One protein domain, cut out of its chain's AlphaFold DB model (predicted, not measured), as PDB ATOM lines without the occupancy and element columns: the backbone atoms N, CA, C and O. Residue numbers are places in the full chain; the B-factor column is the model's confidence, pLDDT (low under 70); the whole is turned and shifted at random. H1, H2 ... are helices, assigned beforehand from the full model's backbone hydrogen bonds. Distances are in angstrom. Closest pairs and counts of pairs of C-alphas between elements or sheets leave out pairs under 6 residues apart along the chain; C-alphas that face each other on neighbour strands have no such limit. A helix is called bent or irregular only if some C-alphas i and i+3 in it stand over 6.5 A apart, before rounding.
ATOM      1  N   HIS A 162     221.786 169.325 151.406       50.09
ATOM      2  CA  HIS A 162     222.225 170.227 152.462       50.09
ATOM      3  C   HIS A 162     222.278 171.644 151.893       50.09
ATOM      4  O   HIS A 162     223.111 171.955 151.044       50.09
ATOM      5  N   ALA A 163     221.391 172.512 152.393       48.72
ATOM      6  CA  ALA A 163     221.299 173.926 152.018       48.72
ATOM      7  C   ALA A 163     222.641 174.682 152.131       48.72
ATOM      8  O   ALA A 163     222.847 175.686 151.460       48.72
ATOM      9  N   GLU A 164     223.578 174.177 152.938       46.34
ATOM     10  CA  GLU A 164     224.910 174.752 153.152       46.34
ATOM     11  C   GLU A 164     225.857 174.617 151.941       46.34
ATOM     12  O   GLU A 164     226.843 175.346 151.866       46.34
ATOM     13  N   SER A 165     225.567 173.721 150.986       49.47
ATOM     14  CA  SER A 165     226.393 173.505 149.781       49.47
ATOM     15  C   SER A 165     225.923 174.284 148.548       49.47
ATOM     16  O   SER A 165     226.606 174.285 147.523       49.47
ATOM     17  N   ALA A 166     224.757 174.935 148.612       54.03
ATOM     18  CA  ALA A 166     224.238 175.711 147.493       54.03
ATOM     19  C   ALA A 166     225.087 176.980 147.260       54.03
ATOM     20  O   ALA A 166     225.651 177.532 148.208       54.03
ATOM     21  N   PRO A 167     225.169 177.492 146.016       60.94
ATOM     22  CA  PRO A 167     225.807 178.774 145.747       60.94
ATOM     23  C   PRO A 167     225.252 179.865 146.671       60.94
ATOM     24  O   PRO A 167     224.037 179.977 146.843       60.94
ATOM     25  N   SER A 168     226.138 180.693 147.232       64.25
ATOM     26  CA  SER A 168     225.806 181.736 148.222       64.25
ATOM     27  C   SER A 168     224.795 182.782 147.731       64.25
ATOM     28  O   SER A 168     224.361 183.652 148.480       64.25
ATOM     29  N   ASP A 169     224.462 182.746 146.450       73.31
ATOM     30  CA  ASP A 169     223.578 183.646 145.735       73.31
ATOM     31  C   ASP A 169     222.280 182.956 145.284       73.31
ATOM     32  O   ASP A 169     221.674 183.355 144.293       73.31
ATOM     33  N   GLU A 170     221.812 181.947 146.023       78.94
ATOM     34  CA  GLU A 170     220.561 181.227 145.756       78.94
ATOM     35  C   GLU A 170     219.357 182.156 145.499       78.94
ATOM     36  O   GLU A 170     218.603 181.940 144.549       78.94
ATOM     37  N   ILE A 171     219.213 183.237 146.272       85.75
ATOM     38  CA  ILE A 171     218.107 184.204 146.135       85.75
ATOM     39  C   ILE A 171     218.166 184.942 144.777       85.75
ATOM     40  O   ILE A 171     217.134 185.350 144.243       85.75
ATOM     41  N   GLN A 172     219.345 185.055 144.149       92.38
ATOM     42  CA  GLN A 172     219.510 185.719 142.844       92.38
ATOM     43  C   GLN A 172     218.798 184.999 141.698       92.38
ATOM     44  O   GLN A 172     218.661 185.556 140.606       92.38
ATOM     45  N   VAL A 173     218.290 183.787 141.933       92.88
ATOM     46  CA  VAL A 173     217.476 183.084 140.945       92.88
ATOM     47  C   VAL A 173     216.196 183.841 140.572       92.88
ATOM     48  O   VAL A 173     215.705 183.694 139.454       92.88
ATOM     49  N   ILE A 174     215.721 184.741 141.445       95.50
ATOM     50  CA  ILE A 174     214.644 185.697 141.148       95.50
ATOM     51  C   ILE A 174     215.014 186.571 139.942       95.50
ATOM     52  O   ILE A 174     214.275 186.639 138.955       95.50
ATOM     53  N   ALA A 175     216.190 187.197 139.986       95.75
ATOM     54  CA  ALA A 175     216.675 188.036 138.901       95.75
ATOM     55  C   ALA A 175     217.006 187.204 137.647       95.75
ATOM     56  O   ALA A 175     216.697 187.623 136.528       95.75
ATOM     57  N   MET A 176     217.535 185.985 137.814       95.50
ATOM     58  CA  MET A 176     217.771 185.052 136.701       95.50
ATOM     59  C   MET A 176     216.474 184.661 135.986       95.50
ATOM     60  O   MET A 176     216.463 184.600 134.757       95.50
ATOM     61  N   ALA A 177     215.376 184.436 136.713       96.00
ATOM     62  CA  ALA A 177     214.075 184.131 136.119       96.00
ATOM     63  C   ALA A 177     213.547 185.314 135.296       96.00
ATOM     64  O   ALA A 177     213.094 185.136 134.163       96.00
ATOM     65  N   ASN A 178     213.649 186.538 135.820       96.81
ATOM     66  CA  ASN A 178     213.239 187.737 135.084       96.81
ATOM     67  C   ASN A 178     214.067 187.936 133.810       96.81
ATOM     68  O   ASN A 178     213.497 188.134 132.736       96.81
ATOM     69  N   ILE A 179     215.392 187.803 133.906       96.25
ATOM     70  CA  ILE A 179     216.287 187.896 132.748       96.25
ATOM     71  C   ILE A 179     215.988 186.793 131.728       96.25
ATOM     72  O   ILE A 179     215.883 187.070 130.536       96.25
ATOM     73  N   SER A 180     215.792 185.551 132.172       95.88
ATOM     74  CA  SER A 180     215.488 184.429 131.273       95.88
ATOM     75  C   SER A 180     214.189 184.662 130.502       95.88
ATOM     76  O   SER A 180     214.120 184.365 129.308       95.88
ATOM     77  N   ARG A 181     213.175 185.251 131.154       94.94
ATOM     78  CA  ARG A 181     211.934 185.674 130.494       94.94
ATOM     79  C   ARG A 181     212.180 186.795 129.487       94.94
ATOM     80  O   ARG A 181     211.747 186.663 128.344       94.94
ATOM     81  N   GLN A 182     212.890 187.855 129.878       94.62
ATOM     82  CA  GLN A 182     213.219 188.985 128.998       94.62
ATOM     83  C   GLN A 182     213.951 188.517 127.730       94.62
ATOM     84  O   GLN A 182     213.599 188.918 126.623       94.62
ATOM     85  N   LEU A 183     214.916 187.608 127.886       94.38
ATOM     86  CA  LEU A 183     215.695 187.027 126.791       94.38
ATOM     87  C   LEU A 183     214.961 185.912 126.031       94.38
ATOM     88  O   LEU A 183     215.526 185.342 125.098       94.38
ATOM     89  N   LYS A 184     213.723 185.580 126.420       93.62
ATOM     90  CA  LYS A 184     212.906 184.504 125.835       93.62
ATOM     91  C   LYS A 184     213.595 183.128 125.867       93.62
ATOM     92  O   LYS A 184     213.315 182.268 125.035       93.62
ATOM     93  N   MET A 185     214.464 182.893 126.850       91.88
ATOM     94  CA  MET A 185     215.163 181.623 127.060       91.88
ATOM     95  C   MET A 185     214.259 180.663 127.844       91.88
ATOM     96  O   MET A 185     214.430 180.491 129.048       91.88
ATOM     97  N   ARG A 186     213.270 180.067 127.169       88.81
ATOM     98  CA  ARG A 186     212.183 179.285 127.800       88.81
ATOM     99  C   ARG A 186     212.672 178.175 128.727       88.81
ATOM    100  O   ARG A 186     212.256 178.136 129.878       88.81
ATOM    101  N   ASP A 187     213.602 177.341 128.275       85.94
ATOM    102  CA  ASP A 187     214.090 176.222 129.091       85.94
ATOM    103  C   ASP A 187     214.897 176.718 130.299       85.94
ATOM    104  O   ASP A 187     214.848 176.152 131.388       85.94
ATOM    105  N   THR A 188     215.613 177.832 130.130       89.81
ATOM    106  CA  THR A 188     216.370 178.463 131.223       89.81
ATOM    107  C   THR A 188     215.424 179.116 132.226       89.81
ATOM    108  O   THR A 188     215.625 179.001 133.433       89.81
ATOM    109  N   LEU A 189     214.337 179.718 131.740       92.00
ATOM    110  CA  LEU A 189     213.255 180.232 132.567       92.00
ATOM    111  C   LEU A 189     212.581 179.102 133.355       92.00
ATOM    112  O   LEU A 189     212.386 179.261 134.553       92.00
ATOM    113  N   ALA A 190     212.281 177.962 132.730       87.94
ATOM    114  CA  ALA A 190     211.725 176.789 133.408       87.94
ATOM    115  C   ALA A 190     212.599 176.360 134.601       87.94
ATOM    116  O   ALA A 190     212.105 176.209 135.720       87.94
ATOM    117  N   ARG A 191     213.914 176.255 134.379       87.94
ATOM    118  CA  ARG A 191     214.901 175.926 135.418       87.94
ATOM    119  C   ARG A 191     214.982 176.986 136.518       87.94
ATOM    120  O   ARG A 191     215.015 176.643 137.699       87.94
ATOM    121  N   ALA A 192     214.962 178.266 136.154       91.81
ATOM    122  CA  ALA A 192     214.952 179.361 137.121       91.81
ATOM    123  C   ALA A 192     213.667 179.362 137.967       91.81
ATOM    124  O   ALA A 192     213.724 179.528 139.180       91.81
ATOM    125  N   ILE A 193     212.505 179.112 137.362       90.38
ATOM    126  CA  ILE A 193     211.224 179.042 138.075       90.38
ATOM    127  C   ILE A 193     211.190 177.845 139.021       90.38
ATOM    128  O   ILE A 193     210.777 178.001 140.168       90.38
ATOM    129  N   TYR A 194     211.694 176.683 138.591       86.12
ATOM    130  CA  TYR A 194     211.855 175.516 139.461       86.12
ATOM    131  C   TYR A 194     212.696 175.829 140.713       86.12
ATOM    132  O   TYR A 194     212.386 175.383 141.817       86.12
ATOM    133  N   ARG A 195     213.738 176.648 140.576       87.75
ATOM    134  CA  ARG A 195     214.516 177.139 141.720       87.75
ATOM    135  C   ARG A 195     213.730 178.131 142.574       87.75
ATOM    136  O   ARG A 195     213.720 177.991 143.792       87.75
ATOM    137  N   CYS A 196     213.042 179.095 141.960       90.94
ATOM    138  CA  CYS A 196     212.228 180.081 142.676       90.94
ATOM    139  C   CYS A 196     211.174 179.417 143.571       90.94
ATOM    140  O   CYS A 196     211.024 179.812 144.723       90.94
ATOM    141  N   ILE A 197     210.480 178.378 143.093       87.69
ATOM    142  CA  ILE A 197     209.437 177.693 143.878       87.69
ATOM    143  C   ILE A 197     209.978 176.923 145.091       87.69
ATOM    144  O   ILE A 197     209.183 176.585 145.974       87.69
ATOM    145  N   ARG A 198     211.292 176.672 145.167       84.38
ATOM    146  CA  ARG A 198     211.949 176.071 146.338       84.38
ATOM    147  C   ARG A 198     212.304 177.084 147.428       84.38
ATOM    148  O   ARG A 198     212.495 176.673 148.566       84.38
ATOM    149  N   LEU A 199     212.353 178.379 147.113       87.69
ATOM    150  CA  LEU A 199     212.563 179.435 148.108       87.69
ATOM    151  C   LEU A 199     211.363 179.536 149.052       87.69
ATOM    152  O   LEU A 199     210.237 179.241 148.661       87.69
ATOM    153  N   GLU A 200     211.543 180.034 150.270       89.00
ATOM    154  CA  GLU A 200     210.394 180.334 151.129       89.00
ATOM    155  C   GLU A 200     209.489 181.402 150.493       89.00
ATOM    156  O   GLU A 200     209.953 182.314 149.808       89.00
ATOM    157  N   SER A 201     208.173 181.327 150.725       90.19
ATOM    158  CA  SER A 201     207.230 182.338 150.213       90.19
ATOM    159  C   SER A 201     207.585 183.756 150.674       90.19
ATOM    160  O   SER A 201     207.433 184.703 149.910       90.19
ATOM    161  N   SER A 202     208.084 183.894 151.905       91.38
ATOM    162  CA  SER A 202     208.635 185.135 152.462       91.38
ATOM    163  C   SER A 202     209.776 185.678 151.598       91.38
ATOM    164  O   SER A 202     209.750 186.847 151.225       91.38
ATOM    165  N   THR A 203     210.734 184.829 151.223       91.69
ATOM    166  CA  THR A 203     211.873 185.178 150.364       91.69
ATOM    167  C   THR A 203     211.432 185.573 148.958       91.69
ATOM    168  O   THR A 203     211.902 186.580 148.435       91.69
ATOM    169  N   ILE A 204     210.492 184.833 148.358       92.12
ATOM    170  CA  ILE A 204     209.949 185.155 147.028       92.12
ATOM    171  C   ILE A 204     209.343 186.566 147.014       92.12
ATOM    172  O   ILE A 204     209.578 187.331 146.079       92.12
ATOM    173  N   LEU A 205     208.578 186.910 148.055       92.62
ATOM    174  CA  LEU A 205     207.919 188.210 148.176       92.62
ATOM    175  C   LEU A 205     208.888 189.338 148.567       92.62
ATOM    176  O   LEU A 205     208.689 190.475 148.150       92.62
ATOM    177  N   ALA A 206     209.929 189.037 149.347       92.75
ATOM    178  CA  ALA A 206     210.951 190.007 149.748       92.75
ATOM    179  C   ALA A 206     211.920 190.379 148.609       92.75
ATOM    180  O   ALA A 206     212.570 191.429 148.664       92.75
ATOM    181  N   GLY A 207     212.004 189.538 147.576       93.06
ATOM    182  CA  GLY A 207     212.897 189.743 146.444       93.06
ATOM    183  C   GLY A 207     214.355 189.404 146.756       93.06
ATOM    184  O   GLY A 207     214.694 188.854 147.805       93.06
ATOM    185  N   CYS A 208     215.236 189.738 145.816       92.62
ATOM    186  CA  CYS A 208     216.676 189.557 145.926       92.62
ATOM    187  C   CYS A 208     217.407 190.906 145.886       92.62
ATOM    188  O   CYS A 208     216.910 191.861 145.285       92.62
ATOM    189  N   PRO A 209     218.603 191.013 146.485       91.06
ATOM    190  CA  PRO A 209     219.420 192.208 146.325       91.06
ATOM    191  C   PRO A 209     219.882 192.323 144.866       91.06
ATOM    192  O   PRO A 209     220.556 191.432 144.353       91.06
ATOM    193  N   GLY A 210     219.515 193.404 144.185       88.25
ATOM    194  CA  GLY A 210     220.007 193.738 142.850       88.25
ATOM    195  C   GLY A 210     221.278 194.581 142.898       88.25
ATOM    196  O   GLY A 210     222.046 194.541 143.862       88.25
ATOM    197  N   ALA A 211     221.531 195.326 141.825       87.50
ATOM    198  CA  ALA A 211     222.724 196.158 141.710       87.50
ATOM    199  C   ALA A 211     222.639 197.386 142.628       87.50
ATOM    200  O   ALA A 211     221.581 198.005 142.760       87.50
ATOM    201  N   ASP A 212     223.761 197.747 143.254       86.38
ATOM    202  CA  ASP A 212     223.880 198.885 144.174       86.38
ATOM    203  C   ASP A 212     222.816 198.923 145.297       86.38
ATOM    204  O   ASP A 212     222.366 199.996 145.706       86.38
ATOM    205  N   GLY A 213     222.375 197.754 145.773       82.88
ATOM    206  CA  GLY A 213     221.391 197.632 146.854       82.88
ATOM    207  C   GLY A 213     219.930 197.842 146.438       82.88
ATOM    208  O   GLY A 213     219.045 197.793 147.292       82.88
ATOM    209  N   VAL A 214     219.643 198.046 145.148       88.44
ATOM    210  CA  VAL A 214     218.263 198.111 144.647       88.44
ATOM    211  C   VAL A 214     217.684 196.701 144.618       88.44
ATOM    212  O   VAL A 214     218.189 195.851 143.896       88.44
ATOM    213  N   HIS A 215     216.635 196.437 145.396       92.19
ATOM    214  CA  HIS A 215     215.982 195.126 145.402       92.19
ATOM    215  C   HIS A 215     215.282 194.824 144.074       92.19
ATOM    216  O   HIS A 215     214.652 195.691 143.466       92.19
ATOM    217  N   GLU A 216     215.351 193.562 143.663       93.50
ATOM    218  CA  GLU A 216     214.650 193.020 142.508       93.50
ATOM    219  C   GLU A 216     213.614 191.998 142.960       93.50
ATOM    220  O   GLU A 216     213.871 191.148 143.809       93.50
ATOM    221  N   PHE A 217     212.432 192.064 142.361       96.31
ATOM    222  CA  PHE A 217     211.314 191.177 142.666       96.31
ATOM    223  C   PHE A 217     211.002 190.329 141.446       96.31
ATOM    224  O   PHE A 217     211.283 190.742 140.318       96.31
ATOM    225  N   LEU A 218     210.391 189.158 141.640       95.50
ATOM    226  CA  LEU A 218     209.827 188.435 140.504       95.50
ATOM    227  C   LEU A 218     208.835 189.344 139.778       95.50
ATOM    228  O   LEU A 218     207.999 189.990 140.408       95.50
ATOM    229  N   SER A 219     208.926 189.362 138.449       95.50
ATOM    230  CA  SER A 219     207.860 189.916 137.612       95.50
ATOM    231  C   SER A 219     206.519 189.281 137.980       95.50
ATOM    232  O   SER A 219     206.472 188.131 138.429       95.50
ATOM    233  N   THR A 220     205.425 190.012 137.783       95.06
ATOM    234  CA  THR A 220     204.074 189.526 138.091       95.06
ATOM    235  C   THR A 220     203.788 188.197 137.391       95.06
ATOM    236  O   THR A 220     203.231 187.287 137.999       95.06
ATOM    237  N   GLU A 221     204.263 188.043 136.156       93.75
ATOM    238  CA  GLU A 221     204.148 186.829 135.351       93.75
ATOM    239  C   GLU A 221     204.924 185.660 135.967       93.75
ATOM    240  O   GLU A 221     204.411 184.547 136.060       93.75
ATOM    241  N   ASN A 222     206.165 185.894 136.404       94.31
ATOM    242  CA  ASN A 222     206.961 184.848 137.044       94.31
ATOM    243  C   ASN A 222     206.432 184.494 138.438       94.31
ATOM    244  O   ASN A 222     206.517 183.334 138.841       94.31
ATOM    245  N   LEU A 223     205.881 185.467 139.167       94.38
ATOM    246  CA  LEU A 223     205.261 185.241 140.467       94.38
ATOM    247  C   LEU A 223     204.001 184.382 140.328       94.38
ATOM    248  O   LEU A 223     203.876 183.391 141.044       94.38
ATOM    249  N   ALA A 224     203.113 184.717 139.387       90.69
ATOM    250  CA  ALA A 224     201.931 183.913 139.077       90.69
ATOM    251  C   ALA A 224     202.330 182.478 138.712       90.69
ATOM    252  O   ALA A 224     201.841 181.524 139.312       90.69
ATOM    253  N   LEU A 225     203.332 182.328 137.842       89.12
ATOM    254  CA  LEU A 225     203.847 181.021 137.455       89.12
ATOM    255  C   LEU A 225     204.388 180.218 138.651       89.12
ATOM    256  O   LEU A 225     204.140 179.018 138.754       89.12
ATOM    257  N   CYS A 226     205.091 180.865 139.584       90.38
ATOM    258  CA  CYS A 226     205.540 180.206 140.811       90.38
ATOM    259  C   CYS A 226     204.361 179.743 141.680       90.38
ATOM    260  O   CYS A 226     204.407 178.640 142.230       90.38
ATOM    261  N   MET A 227     203.313 180.563 141.804       88.94
ATOM    262  CA  MET A 227     202.116 180.231 142.581       88.94
ATOM    263  C   MET A 227     201.314 179.084 141.958       88.94
ATOM    264  O   MET A 227     200.838 178.223 142.694       88.94
ATOM    265  N   ASP A 228     201.220 179.032 140.630       85.81
ATOM    266  CA  ASP A 228     200.466 178.001 139.910       85.81
ATOM    267  C   ASP A 228     201.201 176.651 139.883       85.81
ATOM    268  O   ASP A 228     200.595 175.584 140.037       85.81
ATOM    269  N   ILE A 229     202.530 176.674 139.718       83.38
ATOM    270  CA  ILE A 229     203.335 175.448 139.628       83.38
ATOM    271  C   ILE A 229     203.531 174.808 141.003       83.38
ATOM    272  O   ILE A 229     203.527 173.580 141.113       83.38
ATOM    273  N   ARG A 230     203.698 175.600 142.068       84.25
ATOM    274  CA  ARG A 230     204.067 175.085 143.397       84.25
ATOM    275  C   ARG A 230     203.100 174.010 143.946       84.25
ATOM    276  O   ARG A 230     203.602 172.972 144.381       84.25
ATOM    277  N   PRO A 231     201.761 174.164 143.908       82.12
ATOM    278  CA  PRO A 231     200.828 173.109 144.319       82.12
ATOM    279  C   PRO A 231     200.960 171.836 143.478       82.12
ATOM    280  O   PRO A 231     200.923 170.726 144.008       82.12
ATOM    281  N   SER A 232     201.152 171.997 142.169       76.75
ATOM    282  CA  SER A 232     201.296 170.884 141.230       76.75
ATOM    283  C   SER A 232     202.579 170.090 141.484       76.75
ATOM    284  O   SER A 232     202.548 168.858 141.486       76.75
ATOM    285  N   LEU A 233     203.687 170.779 141.788       75.31
ATOM    286  CA  LEU A 233     204.947 170.141 142.164       75.31
ATOM    287  C   LEU A 233     204.797 169.320 143.452       75.31
ATOM    288  O   LEU A 233     205.300 168.206 143.514       75.31
ATOM    289  N   LEU A 234     204.077 169.831 144.456       72.38
ATOM    290  CA  LEU A 234     203.833 169.099 145.706       72.38
ATOM    291  C   LEU A 234     203.044 167.803 145.474       72.38
ATOM    292  O   LEU A 234     203.380 166.765 146.041       72.38
ATOM    293  N   ILE A 235     202.015 167.847 144.620       73.31
ATOM    294  CA  ILE A 235     201.252 166.646 144.241       73.31
ATOM    295  C   ILE A 235     202.167 165.635 143.549       73.31
ATOM    296  O   ILE A 235     202.073 164.433 143.799       73.31
ATOM    297  N   TRP A 236     203.042 166.115 142.671       69.25
ATOM    298  CA  TRP A 236     203.919 165.258 141.895       69.25
ATOM    299  C   TRP A 236     205.060 164.661 142.736       69.25
ATOM    300  O   TRP A 236     205.283 163.456 142.664       69.25
ATOM    301  N   ASP A 237     205.684 165.438 143.626       67.94
ATOM    302  CA  ASP A 237     206.638 164.944 144.633       67.94
ATOM    303  C   ASP A 237     206.004 163.869 145.528       67.94
ATOM    304  O   ASP A 237     206.593 162.808 145.745       67.94
ATOM    305  N   ALA A 238     204.755 164.067 145.966       68.25
ATOM    306  CA  ALA A 238     204.023 163.062 146.737       68.25
ATOM    307  C   ALA A 238     203.781 161.764 145.944       68.25
ATOM    308  O   ALA A 238     203.941 160.670 146.494       68.25
ATOM    309  N   ARG A 239     203.428 161.865 144.653       68.38
ATOM    310  CA  ARG A 239     203.253 160.700 143.764       68.38
ATOM    311  C   ARG A 239     204.564 159.957 143.550       68.38
ATOM    312  O   ARG A 239     204.609 158.758 143.788       68.38
ATOM    313  N   MET A 240     205.635 160.669 143.205       66.31
ATOM    314  CA  MET A 240     206.957 160.068 143.022       66.31
ATOM    315  C   MET A 240     207.427 159.335 144.270       66.31
ATOM    316  O   MET A 240     207.853 158.187 144.183       66.31
ATOM    317  N   ARG A 241     207.327 159.966 145.447       65.81
ATOM    318  CA  ARG A 241     207.697 159.324 146.715       65.81
ATOM    319  C   ARG A 241     206.835 158.097 146.987       65.81
ATOM    320  O   ARG A 241     207.362 157.084 147.434       65.81
ATOM    321  N   SER A 242     205.536 158.164 146.691       67.38
ATOM    322  CA  SER A 242     204.647 157.008 146.799       67.38
ATOM    323  C   SER A 242     205.082 155.871 145.871       67.38
ATOM    324  O   SER A 242     205.153 154.731 146.316       67.38
ATOM    325  N   ASP A 243     205.435 156.157 144.621       66.00
ATOM    326  CA  ASP A 243     205.877 155.141 143.659       66.00
ATOM    327  C   ASP A 243     207.254 154.561 144.018       66.00
ATOM    328  O   ASP A 243     207.474 153.356 143.903       66.00
ATOM    329  N   LEU A 244     208.169 155.385 144.536       62.38
ATOM    330  CA  LEU A 244     209.471 154.946 145.048       62.38
ATOM    331  C   LEU A 244     209.341 154.025 146.272       62.38
ATOM    332  O   LEU A 244     210.083 153.047 146.386       62.38
ATOM    333  N   VAL A 245     208.415 154.326 147.190       65.81
ATOM    334  CA  VAL A 245     208.249 153.587 148.454       65.81
ATOM    335  C   VAL A 245     207.326 152.373 148.298       65.81
ATOM    336  O   VAL A 245     207.598 151.315 148.866       65.81
ATOM    337  N   PHE A 246     206.247 152.505 147.525       64.56
ATOM    338  CA  PHE A 246     205.154 151.530 147.433       64.56
ATOM    339  C   PHE A 246     204.986 150.910 146.035       64.56
ATOM    340  O   PHE A 246     204.149 150.020 145.863       64.56
ATOM    341  N   GLY A 247     205.772 151.329 145.039       57.84
ATOM    342  CA  GLY A 247     205.745 150.763 143.690       57.84
ATOM    343  C   GLY A 247     206.163 149.289 143.650       57.84
ATOM    344  O   GLY A 247     207.069 148.839 144.359       57.84
ATOM    345  N   GLN A 264     212.151 163.456 135.175       51.22
ATOM    346  CA  GLN A 264     212.534 164.827 134.848       51.22
ATOM    347  C   GLN A 264     212.039 165.272 133.465       51.22
ATOM    348  O   GLN A 264     211.567 166.404 133.319       51.22
ATOM    349  N   ASP A 265     212.128 164.388 132.468       51.75
ATOM    350  CA  ASP A 265     211.583 164.639 131.133       51.75
ATOM    351  C   ASP A 265     210.067 164.868 131.205       51.75
ATOM    352  O   ASP A 265     209.564 165.823 130.609       51.75
ATOM    353  N   ASP A 266     209.363 164.068 132.008       53.84
ATOM    354  CA  ASP A 266     207.925 164.213 132.242       53.84
ATOM    355  C   ASP A 266     207.605 165.525 132.985       53.84
ATOM    356  O   ASP A 266     206.699 166.256 132.596       53.84
ATOM    357  N   PHE A 267     208.386 165.909 134.002       56.12
ATOM    358  CA  PHE A 267     208.204 167.181 134.717       56.12
ATOM    359  C   PHE A 267     208.341 168.408 133.802       56.12
ATOM    360  O   PHE A 267     207.523 169.336 133.852       56.12
ATOM    361  N   SER A 268     209.380 168.418 132.962       56.28
ATOM    362  CA  SER A 268     209.609 169.507 132.016       56.28
ATOM    363  C   SER A 268     208.492 169.567 130.968       56.28
ATOM    364  O   SER A 268     207.935 170.643 130.736       56.28
ATOM    365  N   ARG A 269     208.111 168.416 130.394       60.84
ATOM    366  CA  ARG A 269     207.114 168.316 129.315       60.84
ATOM    367  C   ARG A 269     205.674 168.534 129.762       60.84
ATOM    368  O   ARG A 269     204.941 169.208 129.046       60.84
ATOM    369  N   ASP A 270     205.277 167.998 130.911       59.91
ATOM    370  CA  ASP A 270     203.858 167.901 131.271       59.91
ATOM    371  C   ASP A 270     203.391 169.021 132.199       59.91
ATOM    372  O   ASP A 270     202.192 169.299 132.270       59.91
ATOM    373  N   LEU A 271     204.314 169.681 132.910       61.50
ATOM    374  CA  LEU A 271     203.949 170.688 133.903       61.50
ATOM    375  C   LEU A 271     204.544 172.065 133.617       61.50
ATOM    376  O   LEU A 271     203.804 173.045 133.534       61.50
ATOM    377  N   VAL A 272     205.865 172.161 133.460       59.59
ATOM    378  CA  VAL A 272     206.524 173.475 133.398       59.59
ATOM    379  C   VAL A 272     206.369 174.132 132.029       59.59
ATOM    380  O   VAL A 272     205.984 175.299 131.958       59.59
ATOM    381  N   MET A 273     206.623 173.401 130.939       67.75
ATOM    382  CA  MET A 273     206.518 173.963 129.587       67.75
ATOM    383  C   MET A 273     205.075 174.325 129.194       67.75
ATOM    384  O   MET A 273     204.876 175.441 128.714       67.75
ATOM    385  N   PRO A 274     204.044 173.508 129.490       68.44
ATOM    386  CA  PRO A 274     202.655 173.884 129.228       68.44
ATOM    387  C   PRO A 274     202.196 175.098 130.049       68.44
ATOM    388  O   PRO A 274     201.487 175.962 129.533       68.44
ATOM    389  N   ALA A 275     202.626 175.213 131.313       62.62
ATOM    390  CA  ALA A 275     202.335 176.389 132.136       62.62
ATOM    391  C   ALA A 275     203.013 177.655 131.581       62.62
ATOM    392  O   ALA A 275     202.401 178.724 131.546       62.62
ATOM    393  N   LEU A 276     204.248 177.532 131.082       61.31
ATOM    394  CA  LEU A 276     204.954 178.614 130.393       61.31
ATOM    395  C   LEU A 276     204.269 179.028 129.086       61.31
ATOM    396  O   LEU A 276     204.195 180.222 128.795       61.31
ATOM    397  N   GLU A 277     203.765 178.071 128.308       67.00
ATOM    398  CA  GLU A 277     203.026 178.327 127.069       67.00
ATOM    399  C   GLU A 277     201.697 179.028 127.341       67.00
ATOM    400  O   GLU A 277     201.407 180.047 126.711       67.00
ATOM    401  N   LYS A 278     200.939 178.558 128.337       62.97
ATOM    402  CA  LYS A 278     199.699 179.205 128.774       62.97
ATOM    403  C   LYS A 278     199.952 180.647 129.233       62.97
ATOM    404  O   LYS A 278     199.305 181.565 128.736       62.97
TER     405      LYS A 278
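AT A GLANCE: This is residues 162 to 247 and 264 to 278 of the 296 residues of the protein "BTB domain-containing protein" of Steccherinum ochraceum (UniProt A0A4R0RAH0). A helical hairpin, H1 and H2 side by side, makes one part of the body, and the first arm of the long bent helix H4 and the helix H5 both cross H2, which touches H1, H4 and H5. The second arm of H4 makes much of the length, and residues 237 to 247 stick out; toward the other end of the long axis, the link of residues 207 to 219 folds back on itself. The printed part has 101 residues, 72 of them in five named helices, in the order H1, H2, H3, H4, H5, with no named strand: the class is all helix. The whole is compact, with a radius of gyration of the C-alphas of 14.5 A, yet elongated, spanning 51 by 33 by 19 A.

IN THESE COORDINATES: Find C-alpha 170 at (220.561, 181.227, 145.756); from there H1 runs 19.9 A to residue 182, neither bent nor irregular, but only just: C-alphas 171 and 174 are 6.3 A apart. H2 follows at residues 186 to 196, 14.9 A long, and H3 at residues 201 to 206, 8.5 A. Then look for C-alpha 220 at (204.074, 189.526, 138.091), where H4, residues 220 to 246, begins. By its hydrogen bonds it was assigned as one helix, but it is bent: C-alphas 228 and 231 are 6.6 A apart. Its arms are H4a, residues 220 to 228, 12.2 A, and H4b, residues 231 to 246, 22.2 A, at a shallow tilt of 34 degrees, only just short of steep. H5, residues 264 to 278, runs 20.2 A and ends at C-alpha 278, (199.699, 179.205, 128.774); it is only just irregular, with C-alphas 270 and 273 6.8 A apart.

HOW THE PARTS SIT: Begin at the hub, H2. It touches H1, closest at C-alphas 180 and 189, 4.9 A, in a hairpin at a shallow tilt of 28 degrees, opposite ways. H2 touches H4a, closest at C-alphas 193 and 226, 6.4 A, at a steep tilt of 67 degrees. H2 touches H5, closest at C-alphas 190 and 272, 6.2 A, about perpendicular at 78 degrees. The packing is mostly crossed, only just: 1 of these 3 tilts is shallow. H5 and H4b are close but not clearly touching, C-alphas 232 and 271 being 7.8 A apart. H3 and H4a are near each other; H1 and H5 are apart. Every O i to N i+4 pair is within hydrogen-bond range in H2, H3, H4a and H4b, against 7 of 9 in H1 and 8 of 11 in H5.

THE WHOLE: The C-alphas farthest apart, of Asp 212 and Gly 247, are 51.4 A apart. Residues 248 to 263 are not printed; C-alphas 247 and 264 stand 17.9 A apart across the cut. The link H3 to H4 is long. Look for pLDDT under 70 at residues 162 to 168, 236 to 247 and 264 to 278.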